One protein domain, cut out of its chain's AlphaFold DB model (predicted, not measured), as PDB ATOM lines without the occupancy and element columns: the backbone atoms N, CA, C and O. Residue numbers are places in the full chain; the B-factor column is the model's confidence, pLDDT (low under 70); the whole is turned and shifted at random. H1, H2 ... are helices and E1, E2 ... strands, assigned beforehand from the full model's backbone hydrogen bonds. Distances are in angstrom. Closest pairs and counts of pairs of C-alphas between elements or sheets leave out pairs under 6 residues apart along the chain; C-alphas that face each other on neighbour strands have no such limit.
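AT A GLANCE: This is residues 7 to 120 of the 134 residues of the protein "Trichome birefringence-like protein" of Actinidia rufa (UniProt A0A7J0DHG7). A small sheet of three strands, with E2 in the middle, meets two helices, H2 and H3, that run side by side and graze it. Two long loops reach away from this body: in the one between H1 and H2, residues 22 to 28 stick out free, while the one between E2 and H3 swings out past H4, the short helix that follows E3. The printed part has 114 residues, with four named helices and three named strands in the order E1 H1 H2 E2 H3 E3 H4; the sheet, E1 E2 E3, is parallel. The class is mixed, helices and strands, with under half of the residues in named elements. The whole is loose, with a radius of gyration of the C-alphas of 16.6 A, and flat, spanning 45 by 40 by 21 A.

HOW THE PARTS SIT: In the sheet, the inner strand E2, residues 57 to 61, is parallel to the edge strand E1, residues 7 to 10, at 18 degrees; N 9 and O 59 are within hydrogen-bond range at 2.9 A. E2 is also parallel to the edge strand E3, residues 108 to 111, at 37 degrees, with N 109 and O 58 at 2.9 A. H3, residues 91 to 102, is on the sheet but only grazes it, with residues 97 to 102; its closest C-alphas to E3 are those of Ile 101 and Val 108, 6.6 A apart. H2, residues 32 to 50, also only grazes the sheet, with residues 43 to 48. H2 and H3 touch, H2 with residues 40 to 44 alone and H3 with residues 97 to 101 alone; their closest C-alphas, those of Ala 44 and Thr 100, are 7.2 A apart, and they run the same way at a shallow tilt of 20 degrees. H1, residues 13 to 16, only just touches H2, with 3 pairs of C-alphas within 8 A, the closest those of Trp 15 and Ile 32 at 6.6 A; H2 touches H1 with residues 32 to 36 alone. H1 is not on the sheet. H4, residues 114 to 119, is not on the sheet either and touches no helix. E1, H1 H2, E2 and E2, H3, E3 are strand-helix-strand units, each two parallel neighbour strands with helices or a helix between, and both crossovers are right-handed. In H2 and H3 every O i to N i+4 pair is within hydrogen-bond range, in H4 1 of 2, and H1 is too short for such a pair.

IN THESE COORDINATES: E1 begins at C-alpha 7, (59.045, 95.250, 83.500). E2 is 13.1 A long from first to last C-alpha, H2 26.4 A and H3 16.7 A. E1 measures 10.2 A, E3 9.4 A, H4 9.2 A and H1 5.4 A. H2 begins at C-alpha 32, (74.713, 91.395, 63.470), and H4 ends at C-alpha 119, (73.256, 73.162, 83.621).

THE WHOLE: The C-alphas farthest apart in the domain, those of Lys 25 and Met 81, are 48.3 A apart. The printed part has no cut. The links H1 to H2, 15 residues, and E2 to H3, 29 residues, are long. The mean pLDDT of the printed part is 84.3, and residues 13 to 30 are under 70.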
ATOM      1  N   MET A   7      58.634  95.544  84.872       96.44
ATOM      2  CA  MET A   7      59.045  95.250  83.500       96.44
ATOM      3  C   MET A   7      60.279  94.351  83.508       96.44
ATOM      4  O   MET A   7      61.243  94.628  84.217       96.44
ATOM      5  N   VAL A   8      60.256  93.287  82.704       96.12
ATOM      6  CA  VAL A   8      61.381  92.356  82.551       96.12
ATOM      7  C   VAL A   8      61.792  92.337  81.087       96.12
ATOM      8  O   VAL A   8      61.033  91.891  80.231       96.12
ATOM      9  N   PHE A   9      62.995  92.822  80.802       93.94
ATOM     10  CA  PHE A   9      63.587  92.798  79.469       93.94
ATOM     11  C   PHE A   9      64.547  91.618  79.338       93.94
ATOM     12  O   PHE A   9      65.149  91.178  80.317       93.94
ATOM     13  N   ASN A  10      64.726  91.114  78.123       91.00
ATOM     14  CA  ASN A  10      65.786  90.171  77.805       91.00
ATOM     15  C   ASN A  10      66.301  90.423  76.390       91.00
ATOM     16  O   ASN A  10      65.593  90.932  75.525       91.00
ATOM     17  N   THR A  11      67.537  90.017  76.148       82.56
ATOM     18  CA  THR A  11      68.126  89.955  74.811       82.56
ATOM     19  C   THR A  11      69.038  88.739  74.752       82.56
ATOM     20  O   THR A  11      69.472  88.242  75.791       82.56
ATOM     21  N   GLY A  12      69.310  88.213  73.563       72.12
ATOM     22  CA  GLY A  12      70.231  87.087  73.452       72.12
ATOM     23  C   GLY A  12      70.036  86.279  72.194       72.12
ATOM     24  O   GLY A  12      70.663  86.557  71.184       72.12
ATOM     25  N   LEU A  13      69.174  85.266  72.273       66.19
ATOM     26  CA  LEU A  13      69.244  84.109  71.387       66.19
ATOM     27  C   LEU A  13      69.173  84.447  69.885       66.19
ATOM     28  O   LEU A  13      69.903  83.870  69.086       66.19
ATOM     29  N   TRP A  14      68.374  85.442  69.499       65.19
ATOM     30  CA  TRP A  14      68.253  85.869  68.101       65.19
ATOM     31  C   TRP A  14      69.503  86.553  67.530       65.19
ATOM     32  O   TRP A  14      69.717  86.477  66.328       65.19
ATOM     33  N   TRP A  15      70.366  87.134  68.370       67.94
ATOM     34  CA  TRP A  15      71.652  87.717  67.952       67.94
ATOM     35  C   TRP A  15      72.729  86.661  67.692       67.94
ATOM     36  O   TRP A  15      73.766  86.956  67.108       67.94
ATOM     37  N   VAL A  16      72.492  85.427  68.139       61.91
ATOM     38  CA  VAL A  16      73.414  84.295  67.975       61.91
ATOM     39  C   VAL A  16      73.093  83.481  66.722       61.91
ATOM     40  O   VAL A  16      73.939  82.750  66.207       61.91
ATOM     41  N   HIS A  17      71.870  83.609  66.207       58.88
ATOM     42  CA  HIS A  17      71.469  82.984  64.960       58.88
ATOM     43  C   HIS A  17      71.944  83.831  63.781       58.88
ATOM     44  O   HIS A  17      71.488  84.950  63.568       58.88
ATOM     45  N   THR A  18      72.827  83.266  62.962       53.19
ATOM     46  CA  THR A  18      73.219  83.830  61.666       53.19
ATOM     47  C   THR A  18      72.084  83.644  60.654       53.19
ATOM     48  O   THR A  18      72.178  82.848  59.722       53.19
ATOM     49  N   GLY A  19      70.966  84.331  60.873       50.47
ATOM     50  CA  GLY A  19      69.873  84.478  59.921       50.47
ATOM     51  C   GLY A  19      69.835  85.917  59.424       50.47
ATOM     52  O   GLY A  19      69.956  86.849  60.212       50.47
ATOM     53  N   LYS A  20      69.683  86.121  58.110       45.03
ATOM     54  CA  LYS A  20      69.522  87.466  57.545       45.03
ATOM     55  C   LYS A  20      68.247  88.100  58.119       45.03
ATOM     56  O   LYS A  20      67.154  87.624  57.814       45.03
ATOM     57  N   LEU A  21      68.375  89.172  58.903       46.59
ATOM     58  CA  LEU A  21      67.235  89.999  59.301       46.59
ATOM     59  C   LEU A  21      66.684  90.679  58.038       46.59
ATOM     60  O   LEU A  21      67.300  91.587  57.486       46.59
ATOM     61  N   ARG A  22      65.555  90.183  57.532       44.53
ATOM     62  CA  ARG A  22      64.828  90.776  56.405       44.53
ATOM     63  C   ARG A  22      63.609  91.507  56.946       44.53
ATOM     64  O   ARG A  22      62.528  90.932  56.999       44.53
ATOM     65  N   GLU A  23      63.774  92.768  57.325       45.44
ATOM     66  CA  GLU A  23      62.632  93.670  57.480       45.44
ATOM     67  C   GLU A  23      62.368  94.424  56.172       45.44
ATOM     68  O   GLU A  23      63.276  94.724  55.395       45.44
ATOM     69  N   GLY A  24      61.084  94.640  55.883       42.44
ATOM     70  CA  GLY A  24      60.577  95.093  54.593       42.44
ATOM     71  C   GLY A  24      61.257  96.347  54.031       42.44
ATOM     72  O   GLY A  24      61.540  97.308  54.736       42.44
ATOM     73  N   LYS A  25      61.467  96.327  52.709       44.84
ATOM     74  CA  LYS A  25      61.818  97.450  51.814       44.84
ATOM     75  C   LYS A  25      63.032  98.335  52.155       44.84
ATOM     76  O   LYS A  25      63.290  99.259  51.388       44.84
ATOM     77  N   LEU A  26      63.831  98.031  53.177       49.09
ATOM     78  CA  LEU A  26      65.100  98.718  53.433       49.09
ATOM     79  C   LEU A  26      66.243  97.706  53.588       49.09
ATOM     80  O   LEU A  26      66.716  97.414  54.680       49.09
ATOM     81  N   THR A  27      66.702  97.134  52.476       50.66
ATOM     82  CA  THR A  27      67.864  96.238  52.493       50.66
ATOM     83  C   THR A  27      69.151  97.050  52.573       50.66
ATOM     84  O   THR A  27      69.786  97.328  51.556       50.66
ATOM     85  N   ARG A  28      69.554  97.415  53.791       53.81
ATOM     86  CA  ARG A  28      70.964  97.655  54.101       53.81
ATOM     87  C   ARG A  28      71.428  96.461  54.922       53.81
ATOM     88  O   ARG A  28      70.995  96.295  56.057       53.81
ATOM     89  N   GLU A  29      72.221  95.584  54.310       64.06
ATOM     90  CA  GLU A  29      72.855  94.489  55.045       64.06
ATOM     91  C   GLU A  29      73.742  95.123  56.128       64.06
ATOM     92  O   GLU A  29      74.660  95.882  55.823       64.06
ATOM     93  N   MET A  30      73.394  94.890  57.392       67.62
ATOM     94  CA  MET A  30      74.156  95.329  58.556       67.62
ATOM     95  C   MET A  30      74.701  94.088  59.241       67.62
ATOM     96  O   MET A  30      74.006  93.072  59.334       67.62
ATOM     97  N   ASP A  31      75.944  94.152  59.704       77.06
ATOM     98  CA  ASP A  31      76.492  93.074  60.506       77.06
ATOM     99  C   ASP A  31      75.708  92.949  61.828       77.06
ATOM    100  O   ASP A  31      75.222  93.932  62.395       77.06
ATOM    101  N   ILE A  32      75.545  91.712  62.301       76.69
ATOM    102  CA  ILE A  32      74.713  91.395  63.470       76.69
ATOM    103  C   ILE A  32      75.239  92.096  64.735       76.69
ATOM    104  O   ILE A  32      74.439  92.478  65.587       76.69
ATOM    105  N   GLY A  33      76.555  92.318  64.832       78.44
ATOM    106  CA  GLY A  33      77.177  93.045  65.941       78.44
ATOM    107  C   GLY A  33      76.761  94.515  65.977       78.44
ATOM    108  O   GLY A  33      76.265  94.990  66.994       78.44
ATOM    109  N   SER A  34      76.860  95.224  64.853       81.19
ATOM    110  CA  SER A  34      76.399  96.611  64.726       81.19
ATOM    111  C   SER A  34      74.899  96.738  64.973       81.19
ATOM    112  O   SER A  34      74.458  97.661  65.661       81.19
ATOM    113  N   ALA A  35      74.100  95.799  64.458       82.06
ATOM    114  CA  ALA A  35      72.663  95.781  64.709       82.06
ATOM    115  C   ALA A  35      72.356  95.587  66.205       82.06
ATOM    116  O   ALA A  35      71.479  96.267  66.745       82.06
ATOM    117  N   PHE A  36      73.111  94.722  66.889       83.81
ATOM    118  CA  PHE A  36      72.999  94.505  68.330       83.81
ATOM    119  C   PHE A  36      73.366  95.758  69.127       83.81
ATOM    120  O   PHE A  36      72.611  96.176  70.008       83.81
ATOM    121  N   GLU A  37      74.483  96.395  68.775       84.06
ATOM    122  CA  GLU A  37      74.957  97.644  69.376       84.06
ATOM    123  C   GLU A  37      73.926  98.774  69.258       84.06
ATOM    124  O   GLU A  37      73.643  99.488  70.225       84.06
ATOM    125  N   ILE A  38      73.301  98.913  68.088       86.88
ATOM    126  CA  ILE A  38      72.241  99.900  67.869       86.88
ATOM    127  C   ILE A  38      71.000  99.547  68.692       86.88
ATOM    128  O   ILE A  38      70.484 100.403  69.416       86.88
ATOM    129  N   ALA A  39      70.530  98.300  68.618       87.75
ATOM    130  CA  ALA A  39      69.308  97.872  69.288       87.75
ATOM    131  C   ALA A  39      69.396  98.040  70.809       87.75
ATOM    132  O   ALA A  39      68.481  98.598  71.419       87.75
ATOM    133  N   LYS A  40      70.509  97.630  71.428       89.25
ATOM    134  CA  LYS A  40      70.689  97.773  72.879       89.25
ATOM    135  C   LYS A  40      70.767  99.241  73.302       89.25
ATOM    136  O   LYS A  40      70.156  99.613  74.300       89.25
ATOM    137  N   LYS A  41      71.436 100.098  72.518       90.88
ATOM    138  CA  LYS A  41      71.525 101.538  72.802       90.88
ATOM    139  C   LYS A  41      70.158 102.211  72.705       90.88
ATOM    140  O   LYS A  41      69.808 102.994  73.585       90.88
ATOM    141  N   ILE A  42      69.378 101.894  71.671       93.12
ATOM    142  CA  ILE A  42      68.011 102.407  71.511       93.12
ATOM    143  C   ILE A  42      67.125 101.933  72.668       93.12
ATOM    144  O   ILE A  42      66.427 102.749  73.266       93.12
ATOM    145  N   GLY A  43      67.189 100.646  73.021       93.50
ATOM    146  CA  GLY A  43      66.426 100.080  74.135       93.50
ATOM    147  C   GLY A  43      66.752 100.745  75.474       93.50
ATOM    148  O   GLY A  43      65.843 101.182  76.177       93.50
ATOM    149  N   ALA A  44      68.039 100.904  75.791       94.75
ATOM    150  CA  ALA A  44      68.489 101.575  77.011       94.75
ATOM    151  C   ALA A  44      68.013 103.035  77.074       94.75
ATOM    152  O   ALA A  44      67.432 103.460  78.070       94.75
ATOM    153  N   GLN A  45      68.170 103.788  75.979       96.25
ATOM    154  CA  GLN A  45      67.686 105.170  75.898       96.25
ATOM    155  C   GLN A  45      66.167 105.267  76.030       96.25
ATOM    156  O   GLN A  45      65.654 106.225  76.610       96.25
ATOM    157  N   TRP A  46      65.435 104.305  75.473       95.81
ATOM    158  CA  TRP A  46      63.987 104.266  75.595       95.81
ATOM    159  C   TRP A  46      63.565 104.009  77.043       95.81
ATOM    160  O   TRP A  46      62.707 104.734  77.543       95.81
ATOM    161  N   ILE A  47      64.199 103.053  77.731       95.50
ATOM    162  CA  ILE A  47      63.939 102.770  79.149       95.50
ATOM    163  C   ILE A  47      64.182 104.029  79.986       95.50
ATOM    164  O   ILE A  47      63.281 104.473  80.698       95.50
ATOM    165  N   ASP A  48      65.346 104.658  79.821       96.12
ATOM    166  CA  ASP A  48      65.721 105.854  80.578       96.12
ATOM    167  C   ASP A  48      64.750 107.019  80.380       96.12
ATOM    168  O   ASP A  48      64.581 107.832  81.286       96.12
ATOM    169  N   ARG A  49      64.130 107.143  79.203       95.81
ATOM    170  CA  ARG A  49      63.227 108.257  78.878       95.81
ATOM    171  C   ARG A  49      61.776 108.009  79.272       95.81
ATOM    172  O   ARG A  49      61.060 108.978  79.503       95.81
ATOM    173  N   ASN A  50      61.332 106.754  79.290       95.12
ATOM    174  CA  ASN A  50      59.903 106.431  79.328       95.12
ATOM    175  C   ASN A  50      59.444 105.754  80.619       95.12
ATOM    176  O   ASN A  50      58.234 105.670  80.843       95.12
ATOM    177  N   ILE A  51      60.369 105.264  81.447       94.88
ATOM    178  CA  ILE A  51      60.034 104.551  82.678       94.88
ATOM    179  C   ILE A  51      60.204 105.472  83.889       94.88
ATOM    180  O   ILE A  51      61.227 106.130  84.062       94.88
ATOM    181  N   ASP A  52      59.170 105.503  84.726       94.44
ATOM    182  CA  ASP A  52      59.153 106.211  86.004       94.44
ATOM    183  C   ASP A  52      59.644 105.261  87.107       94.44
ATOM    184  O   ASP A  52      58.938 104.322  87.490       94.44
ATOM    185  N   SER A  53      60.855 105.497  87.618       94.25
ATOM    186  CA  SER A  53      61.484 104.646  88.636       94.25
ATOM    187  C   SER A  53      60.742 104.629  89.972       94.25
ATOM    188  O   SER A  53      60.931 103.697  90.751       94.25
ATOM    189  N   ALA A  54      59.874 105.611  90.237       94.75
ATOM    190  CA  ALA A  54      59.042 105.626  91.436       94.75
ATOM    191  C   ALA A  54      57.839 104.671  91.336       94.75
ATOM    192  O   ALA A  54      57.216 104.363  92.351       94.75
ATOM    193  N   LYS A  55      57.487 104.218  90.124       95.81
ATOM    194  CA  LYS A  55      56.297 103.388  89.864       95.81
ATOM    195  C   LYS A  55      56.620 102.017  89.292       95.81
ATOM    196  O   LYS A  55      55.819 101.100  89.447       95.81
ATOM    197  N   THR A  56      57.757 101.885  88.616       96.88
ATOM    198  CA  THR A  56      58.110 100.678  87.873       96.88
ATOM    199  C   THR A  56      59.462 100.146  88.317       96.88
ATOM    200  O   THR A  56      60.475 100.839  88.240       96.88
ATOM    201  N   THR A  57      59.503  98.875  88.705       97.00
ATOM    202  CA  THR A  57      60.753  98.128  88.870       97.00
ATOM    203  C   THR A  57      61.141  97.475  87.551       97.00
ATOM    204  O   THR A  57      60.328  96.798  86.917       97.00
ATOM    205  N   VAL A  58      62.392  97.666  87.134       97.06
ATOM    206  CA  VAL A  58      62.906  97.115  85.878       97.06
ATOM    207  C   VAL A  58      63.932  96.027  86.157       97.06
ATOM    208  O   VAL A  58      64.888  96.225  86.908       97.06
ATOM    209  N   PHE A  59      63.750  94.891  85.496       97.25
ATOM    210  CA  PHE A  59      64.690  93.784  85.471       97.25
ATOM    211  C   PHE A  59      65.222  93.576  84.061       97.25
ATOM    212  O   PHE A  59      64.502  93.752  83.074       97.25
ATOM    213  N   PHE A  60      66.463  93.117  83.974       95.62
ATOM    214  CA  PHE A  60      67.024  92.594  82.742       95.62
ATOM    215  C   PHE A  60      67.508  91.169  82.970       95.62
ATOM    216  O   PHE A  60      68.372  90.923  83.808       95.62
ATOM    217  N   ARG A  61      66.951  90.221  82.227       94.69
ATOM    218  CA  ARG A  61      67.286  88.802  82.302       94.69
ATOM    219  C   ARG A  61      68.395  88.468  81.308       94.69
ATOM    220  O   ARG A  61      68.271  88.759  80.117       94.69
ATOM    221  N   SER A  62      69.452  87.829  81.806       90.69
ATOM    222  CA  SER A  62      70.578  87.367  80.995       90.69
ATOM    223  C   SER A  62      70.194  86.215  80.049       90.69
ATOM    224  O   SER A  62      69.061  85.719  80.035       90.69
ATOM    225  N   ILE A  63      71.155  85.796  79.222       88.50
ATOM    226  CA  ILE A  63      70.964  84.771  78.193       88.50
ATOM    227  C   ILE A  63      70.633  83.411  78.818       88.50
ATOM    228  O   ILE A  63      71.272  82.970  79.766       88.50
ATOM    229  N   SER A  64      69.676  82.707  78.213       88.50
ATOM    230  CA  SER A  64      69.512  81.263  78.393       88.50
ATOM    231  C   SER A  64      70.121  80.552  77.189       88.50
ATOM    232  O   SER A  64      69.648  80.784  76.073       88.50
ATOM    233  N   PRO A  65      71.162  79.731  77.386       86.81
ATOM    234  CA  PRO A  65      71.879  79.098  76.295       86.81
ATOM    235  C   PRO A  65      71.074  77.962  75.652       86.81
ATOM    236  O   PRO A  65      70.165  77.383  76.250       86.81
ATOM    237  N   GLU A  66      71.449  77.628  74.421       84.75
ATOM    238  CA  GLU A  66      71.000  76.411  73.748       84.75
ATOM    239  C   GLU A  66      71.896  75.223  74.114       84.75
ATOM    240  O   GLU A  66      73.103  75.370  74.315       84.75
ATOM    241  N   HIS A  67      71.316  74.025  74.096       87.06
ATOM    242  CA  HIS A  67      72.031  72.769  74.305       87.06
ATOM    243  C   HIS A  67      72.152  72.002  72.987       87.06
ATOM    244  O   HIS A  67      71.197  71.392  72.509       87.06
ATOM    245  N   LYS A  68      73.338  72.065  72.371       81.50
ATOM    246  CA  LYS A  68      73.626  71.498  71.042       81.50
ATOM    247  C   LYS A  68      74.876  70.610  71.061       81.50
ATOM    248  O   LYS A  68      75.677  70.645  71.997       81.50
ATOM    249  N   GLY A  69      75.055  69.810  70.008       83.06
ATOM    250  CA  GLY A  69      76.231  68.952  69.831       83.06
ATOM    251  C   GLY A  69      76.367  67.898  70.934       83.06
ATOM    252  O   GLY A  69      75.408  67.201  71.247       83.06
ATOM    253  N   LYS A  70      77.552  67.801  71.553       79.31
ATOM    254  CA  LYS A  70      77.852  66.826  72.623       79.31
ATOM    255  C   LYS A  70      76.917  66.939  73.838       79.31
ATOM    256  O   LYS A  70      76.725  65.965  74.557       79.31
ATOM    257  N   HIS A  71      76.328  68.112  74.059       80.50
ATOM    258  CA  HIS A  71      75.446  68.383  75.193       80.50
ATOM    259  C   HIS A  71      73.976  68.461  74.779       80.50
ATOM    260  O   HIS A  71      73.215  69.188  75.401       80.50
ATOM    261  N   TRP A  72      73.587  67.720  73.737       85.06
ATOM    262  CA  TRP A  72      72.204  67.602  73.272       85.06
ATOM    263  C   TRP A  72      71.218  67.328  74.421       85.06
ATOM    264  O   TRP A  72      71.534  66.602  75.365       85.06
ATOM    265  N   CYS A  73      70.028  67.924  74.335       86.75
ATOM    266  CA  CYS A  73      69.020  67.907  75.398       86.75
ATOM    267  C   CYS A  73      67.979  66.781  75.280       86.75
ATOM    268  O   CYS A  73      67.233  66.528  76.222       86.75
ATOM    269  N   TYR A  74      67.907  66.087  74.142       87.31
ATOM    270  CA  TYR A  74      66.864  65.083  73.925       87.31
ATOM    271  C   TYR A  74      67.014  63.876  74.860       87.31
ATOM    272  O   TYR A  74      68.106  63.326  74.998       87.31
ATOM    273  N   ASN A  75      65.900  63.456  75.469       85.88
ATOM    274  CA  ASN A  75      65.819  62.372  76.456       85.88
ATOM    275  C   ASN A  75      66.723  62.549  77.690       85.88
ATOM    276  O   ASN A  75      67.061  61.570  78.358       85.88
ATOM    277  N   VAL A  76      67.101  63.785  78.022       88.62
ATOM    278  CA  VAL A  76      67.845  64.074  79.247       88.62
ATOM    279  C   VAL A  76      66.882  64.458  80.368       88.62
ATOM    280  O   VAL A  76      65.985  65.264  80.172       88.62
ATOM    281  N   THR A  77      67.077  63.871  81.549       90.56
ATOM    282  CA  THR A  77      66.240  64.096  82.746       90.56
ATOM    283  C   THR A  77      67.050  64.521  83.968       90.56
ATOM    284  O   THR A  77      66.528  64.541  85.078       90.56
ATOM    285  N   GLN A  78      68.345  64.782  83.779       92.38
ATOM    286  CA  GLN A  78      69.262  65.213  84.826       92.38
ATOM    287  C   GLN A  78      70.109  66.386  84.325       92.38
ATOM    288  O   GLN A  78      70.537  66.372  83.158       92.38
ATOM    289  N   PRO A  79      70.404  67.358  85.199       93.94
ATOM    290  CA  PRO A  79      71.232  68.490  84.837       93.94
ATOM    291  C   PRO A  79      72.673  68.054  84.552       93.94
ATOM    292  O   PRO A  79      73.115  66.941  84.855       93.94
ATOM    293  N   ILE A  80      73.439  68.952  83.942       93.00
ATOM    294  CA  ILE A  80      74.889  68.804  83.847       93.00
ATOM    295  C   ILE A  80      75.475  69.046  85.242       93.00
ATOM    296  O   ILE A  80      75.407  70.156  85.756       93.00
ATOM    297  N   MET A  81      76.071  68.006  85.828       93.56
ATOM    298  CA  MET A  81      76.723  68.072  87.146       93.56
ATOM    299  C   MET A  81      78.172  68.580  87.084       93.56
ATOM    300  O   MET A  81      78.778  68.857  88.111       93.56
ATOM    301  N   ASP A  82      78.741  68.684  85.883       92.38
ATOM    302  CA  ASP A  82      80.080  69.229  85.675       92.38
ATOM    303  C   ASP A  82      80.061  70.756  85.821       92.38
ATOM    304  O   ASP A  82      79.667  71.480  84.904       92.38
ATOM    305  N   GLU A  83      80.522  71.262  86.965       91.19
ATOM    306  CA  GLU A  83      80.562  72.697  87.252       91.19
ATOM    307  C   GLU A  83      81.449  73.491  86.274       91.19
ATOM    308  O   GLU A  83      81.217  74.685  86.023       91.19
ATOM    309  N   SER A  84      82.438  72.824  85.668       91.81
ATOM    310  CA  SER A  84      83.347  73.413  84.685       91.81
ATOM    311  C   SER A  84      82.693  73.615  83.317       91.81
ATOM    312  O   SER A  84      83.183  74.427  82.529       91.81
ATOM    313  N   TYR A  85      81.536  72.986  83.067       89.12
ATOM    314  CA  TYR A  85      80.792  73.128  81.820       89.12
ATOM    315  C   TYR A  85      80.531  74.597  81.484       89.12
ATOM    316  O   TYR A  85      80.213  75.399  82.364       89.12
ATOM    317  N   ARG A  86      80.682  74.961  80.211       87.56
ATOM    318  CA  ARG A  86      80.325  76.275  79.672       87.56
ATOM    319  C   ARG A  86      79.581  76.054  78.366       87.56
ATOM    320  O   ARG A  86      80.085  75.354  77.486       87.56
ATOM    321  N   ALA A  87      78.394  76.632  78.243       84.94
ATOM    322  CA  ALA A  87      77.623  76.504  77.019       84.94
ATOM    323  C   ALA A  87      78.240  77.376  75.910       84.94
ATOM    324  O   ALA A  87      78.800  78.441  76.191       84.94
ATOM    325  N   PRO A  88      78.157  76.954  74.638       79.31
ATOM    326  CA  PRO A  88      78.662  77.749  73.530       79.31
ATOM    327  C   PRO A  88      77.707  78.916  73.240       79.31
ATOM    328  O   PRO A  88      76.657  78.735  72.627       79.31
ATOM    329  N   PHE A  89      78.074  80.124  73.667       78.75
ATOM    330  CA  PHE A  89      77.397  81.371  73.296       78.75
ATOM    331  C   PHE A  89      78.393  82.552  73.267       78.75
ATOM    332  O   PHE A  89      79.468  82.465  73.871       78.75
ATOM    333  N   PRO A  90      78.071  83.672  72.589       78.19
ATOM    334  CA  PRO A  90      78.960  84.827  72.492       78.19
ATOM    335  C   PRO A  90      79.042  85.557  73.838       78.19
ATOM    336  O   PRO A  90      78.170  86.357  74.174       78.19
ATOM    337  N   LYS A  91      80.092  85.296  74.626       79.94
ATOM    338  CA  LYS A  91      80.299  85.956  75.931       79.94
ATOM    339  C   LYS A  91      80.387  87.480  75.824       79.94
ATOM    340  O   LYS A  91      79.827  88.167  76.669       79.94
ATOM    341  N   ALA A  92      80.986  87.984  74.745       80.88
ATOM    342  CA  ALA A  92      81.072  89.417  74.470       80.88
ATOM    343  C   ALA A  92      79.690  90.098  74.472       80.88
ATOM    344  O   ALA A  92      79.548  91.200  74.988       80.88
ATOM    345  N   ALA A  93      78.642  89.414  73.992       79.00
ATOM    346  CA  ALA A  93      77.288  89.961  73.993       79.00
ATOM    347  C   ALA A  93      76.712  90.130  75.413       79.00
ATOM    348  O   ALA A  93      75.928  91.050  75.642       79.00
ATOM    349  N   LEU A  94      77.096  89.279  76.376       83.44
ATOM    350  CA  LEU A  94      76.712  89.455  77.783       83.44
ATOM    351  C   LEU A  94      77.429  90.647  78.409       83.44
ATOM    352  O   LEU A  94      76.774  91.505  78.990       83.44
ATOM    353  N   GLU A  95      78.749  90.721  78.247       86.81
ATOM    354  CA  GLU A  95      79.572  91.813  78.784       86.81
ATOM    355  C   GLU A  95      79.097  93.170  78.252       86.81
ATOM    356  O   GLU A  95      79.003  94.163  78.971       86.81
ATOM    357  N   GLU A  96      78.722  93.206  76.978       86.19
ATOM    358  CA  GLU A  96      78.136  94.368  76.334       86.19
ATOM    359  C   GLU A  96      76.791  94.797  76.928       86.19
ATOM    360  O   GLU A  96      76.527  95.999  77.037       86.19
ATOM    361  N   VAL A  97      75.937  93.842  77.296       88.50
ATOM    362  CA  VAL A  97      74.645  94.108  77.941       88.50
ATOM    363  C   VAL A  97      74.860  94.592  79.366       88.50
ATOM    364  O   VAL A  97      74.269  95.595  79.752       88.50
ATOM    365  N   GLU A  98      75.746  93.944  80.118       91.19
ATOM    366  CA  GLU A  98      76.111  94.333  81.483       91.19
ATOM    367  C   GLU A  98      76.681  95.753  81.520       91.19
ATOM    368  O   GLU A  98      76.227  96.585  82.305       91.19
ATOM    369  N   ARG A  99      77.588  96.080  80.591       92.94
ATOM    370  CA  ARG A  99      78.103  97.442  80.398       92.94
ATOM    371  C   ARG A  99      76.999  98.435  80.042       92.94
ATOM    372  O   ARG A  99      77.016  99.559  80.534       92.94
ATOM    373  N   THR A 100      76.061  98.046  79.179       92.69
ATOM    374  CA  THR A 100      74.934  98.915  78.801       92.69
ATOM    375  C   THR A 100      74.064  99.220  80.016       92.69
ATOM    376  O   THR A 100      73.813 100.388  80.290       92.69
ATOM    377  N   ILE A 101      73.677  98.191  80.775       93.94
ATOM    378  CA  ILE A 101      72.873  98.305  81.996       93.94
ATOM    379  C   ILE A 101      73.580  99.166  83.045       93.94
ATOM    380  O   ILE A 101      72.960 100.056  83.621       93.94
ATOM    381  N   GLY A 102      74.880  98.951  83.260       94.56
ATOM    382  CA  GLY A 102      75.672  99.719  84.224       94.56
ATOM    383  C   GLY A 102      75.786 101.215  83.901       94.56
ATOM    384  O   GLY A 102      76.115 101.998  84.786       94.56
ATOM    385  N   GLY A 103      75.507 101.619  82.657       94.81
ATOM    386  CA  GLY A 103      75.501 103.017  82.222       94.81
ATOM    387  C   GLY A 103      74.119 103.674  82.166       94.81
ATOM    388  O   GLY A 103      74.031 104.832  81.757       94.81
ATOM    389  N   MET A 104      73.043 102.962  82.513       96.31
ATOM    390  CA  MET A 104      71.676 103.488  82.450       96.31
ATOM    391  C   MET A 104      71.361 104.404  83.634       96.31
ATOM    392  O   MET A 104      71.836 104.199  84.750       96.31
ATOM    393  N   ARG A 105      70.513 105.410  83.399       96.00
ATOM    394  CA  ARG A 105      69.988 106.273  84.470       96.00
ATOM    395  C   ARG A 105      68.904 105.564  85.279       96.00
ATOM    396  O   ARG A 105      68.814 105.750  86.490       96.00
ATOM    397  N   MET A 106      68.046 104.805  84.604       96.12
ATOM    398  CA  MET A 106      67.036 103.972  85.240       96.12
ATOM    399  C   MET A 106      67.736 102.836  86.001       96.12
ATOM    400  O   MET A 106      68.509 102.100  85.384       96.12
ATOM    401  N   PRO A 107      67.468 102.634  87.304       96.12
ATOM    402  CA  PRO A 107      67.993 101.480  88.018       96.12
ATOM    403  C   PRO A 107      67.386 100.196  87.446       96.12
ATOM    404  O   PRO A 107      66.172  99.985  87.490       96.12
ATOM    405  N   VAL A 108      68.242  99.332  86.911       96.81
ATOM    406  CA  VAL A 108      67.858  98.041  86.340       96.81
ATOM    407  C   VAL A 108      68.505  96.927  87.152       96.81
ATOM    408  O   VAL A 108      69.722  96.886  87.316       96.81
ATOM    409  N   THR A 109      67.691  95.991  87.637       96.44
ATOM    410  CA  THR A 109      68.193  94.798  88.327       96.44
ATOM    411  C   THR A 109      68.570  93.733  87.303       96.44
ATOM    412  O   THR A 109      67.714  93.234  86.569       96.44
ATOM    413  N   TYR A 110      69.847  93.363  87.252       94.19
ATOM    414  CA  TYR A 110      70.319  92.319  86.348       94.19
ATOM    415  C   TYR A 110      70.133  90.927  86.959       94.19
ATOM    416  O   TYR A 110      70.702  90.597  87.999       94.19
ATOM    417  N   LEU A 111      69.336  90.093  86.295       95.44
ATOM    418  CA  LEU A 111      69.101  88.701  86.655       95.44
ATOM    419  C   LEU A 111      70.069  87.821  85.860       95.44
ATOM    420  O   LEU A 111      69.767  87.406  84.736       95.44
ATOM    421  N   ASN A 112      71.238  87.547  86.446       92.62
ATOM    422  CA  ASN A 112      72.243  86.670  85.850       92.62
ATOM    423  C   ASN A 112      71.864  85.194  86.042       92.62
ATOM    424  O   ASN A 112      72.272  84.537  86.997       92.62
ATOM    425  N   ILE A 113      71.064  84.677  85.113       93.75
ATOM    426  CA  ILE A 113      70.617  83.283  85.095       93.75
ATOM    427  C   ILE A 113      71.478  82.395  84.193       93.75
ATOM    428  O   ILE A 113      71.218  81.194  84.107       93.75
ATOM    429  N   THR A 114      72.451  82.970  83.475       91.06
ATOM    430  CA  THR A 114      73.136  82.290  82.366       91.06
ATOM    431  C   THR A 114      73.786  81.015  82.860       91.06
ATOM    432  O   THR A 114      73.504  79.942  82.335       91.06
ATOM    433  N   LYS A 115      74.584  81.120  83.930       92.12
ATOM    434  CA  LYS A 115      75.329  79.989  84.479       92.12
ATOM    435  C   LYS A 115      74.415  78.877  84.988       92.12
ATOM    436  O   LYS A 115      74.647  77.711  84.696       92.12
ATOM    437  N   LEU A 116      73.345  79.243  85.692       94.00
ATOM    438  CA  LEU A 116      72.344  78.285  86.162       94.00
ATOM    439  C   LEU A 116      71.682  77.566  84.982       94.00
ATOM    440  O   LEU A 116      71.521  76.351  85.010       94.00
ATOM    441  N   SER A 117      71.371  78.307  83.918       92.50
ATOM    442  CA  SER A 117      70.705  77.783  82.724       92.50
ATOM    443  C   SER A 117      71.609  76.880  81.875       92.50
ATOM    444  O   SER A 117      71.089  75.992  81.207       92.50
ATOM    445  N   GLU A 118      72.939  77.050  81.921       91.81
ATOM    446  CA  GLU A 118      73.898  76.128  81.279       91.81
ATOM    447  C   GLU A 118      73.757  74.694  81.801       91.81
ATOM    448  O   GLU A 118      74.024  73.745  81.078       91.81
ATOM    449  N   TYR A 119      73.362  74.506  83.058       93.81
ATOM    450  CA  TYR A 119      73.256  73.162  83.621       93.81
ATOM    451  C   TYR A 119      71.955  72.457  83.236       93.81
ATOM    452  O   TYR A 119      71.898  71.229  83.247       93.81
ATOM    453  N   GLN A 120      70.920  73.212  82.867       94.19
ATOM    454  CA  GLN A 120      69.545  72.725  82.747       94.19
ATOM    455  C   GLN A 120      69.234  72.179  81.347       94.19
ATOM    456  O   GLN A 120      68.274  72.590  80.688       94.19
TER     457      GLN A 120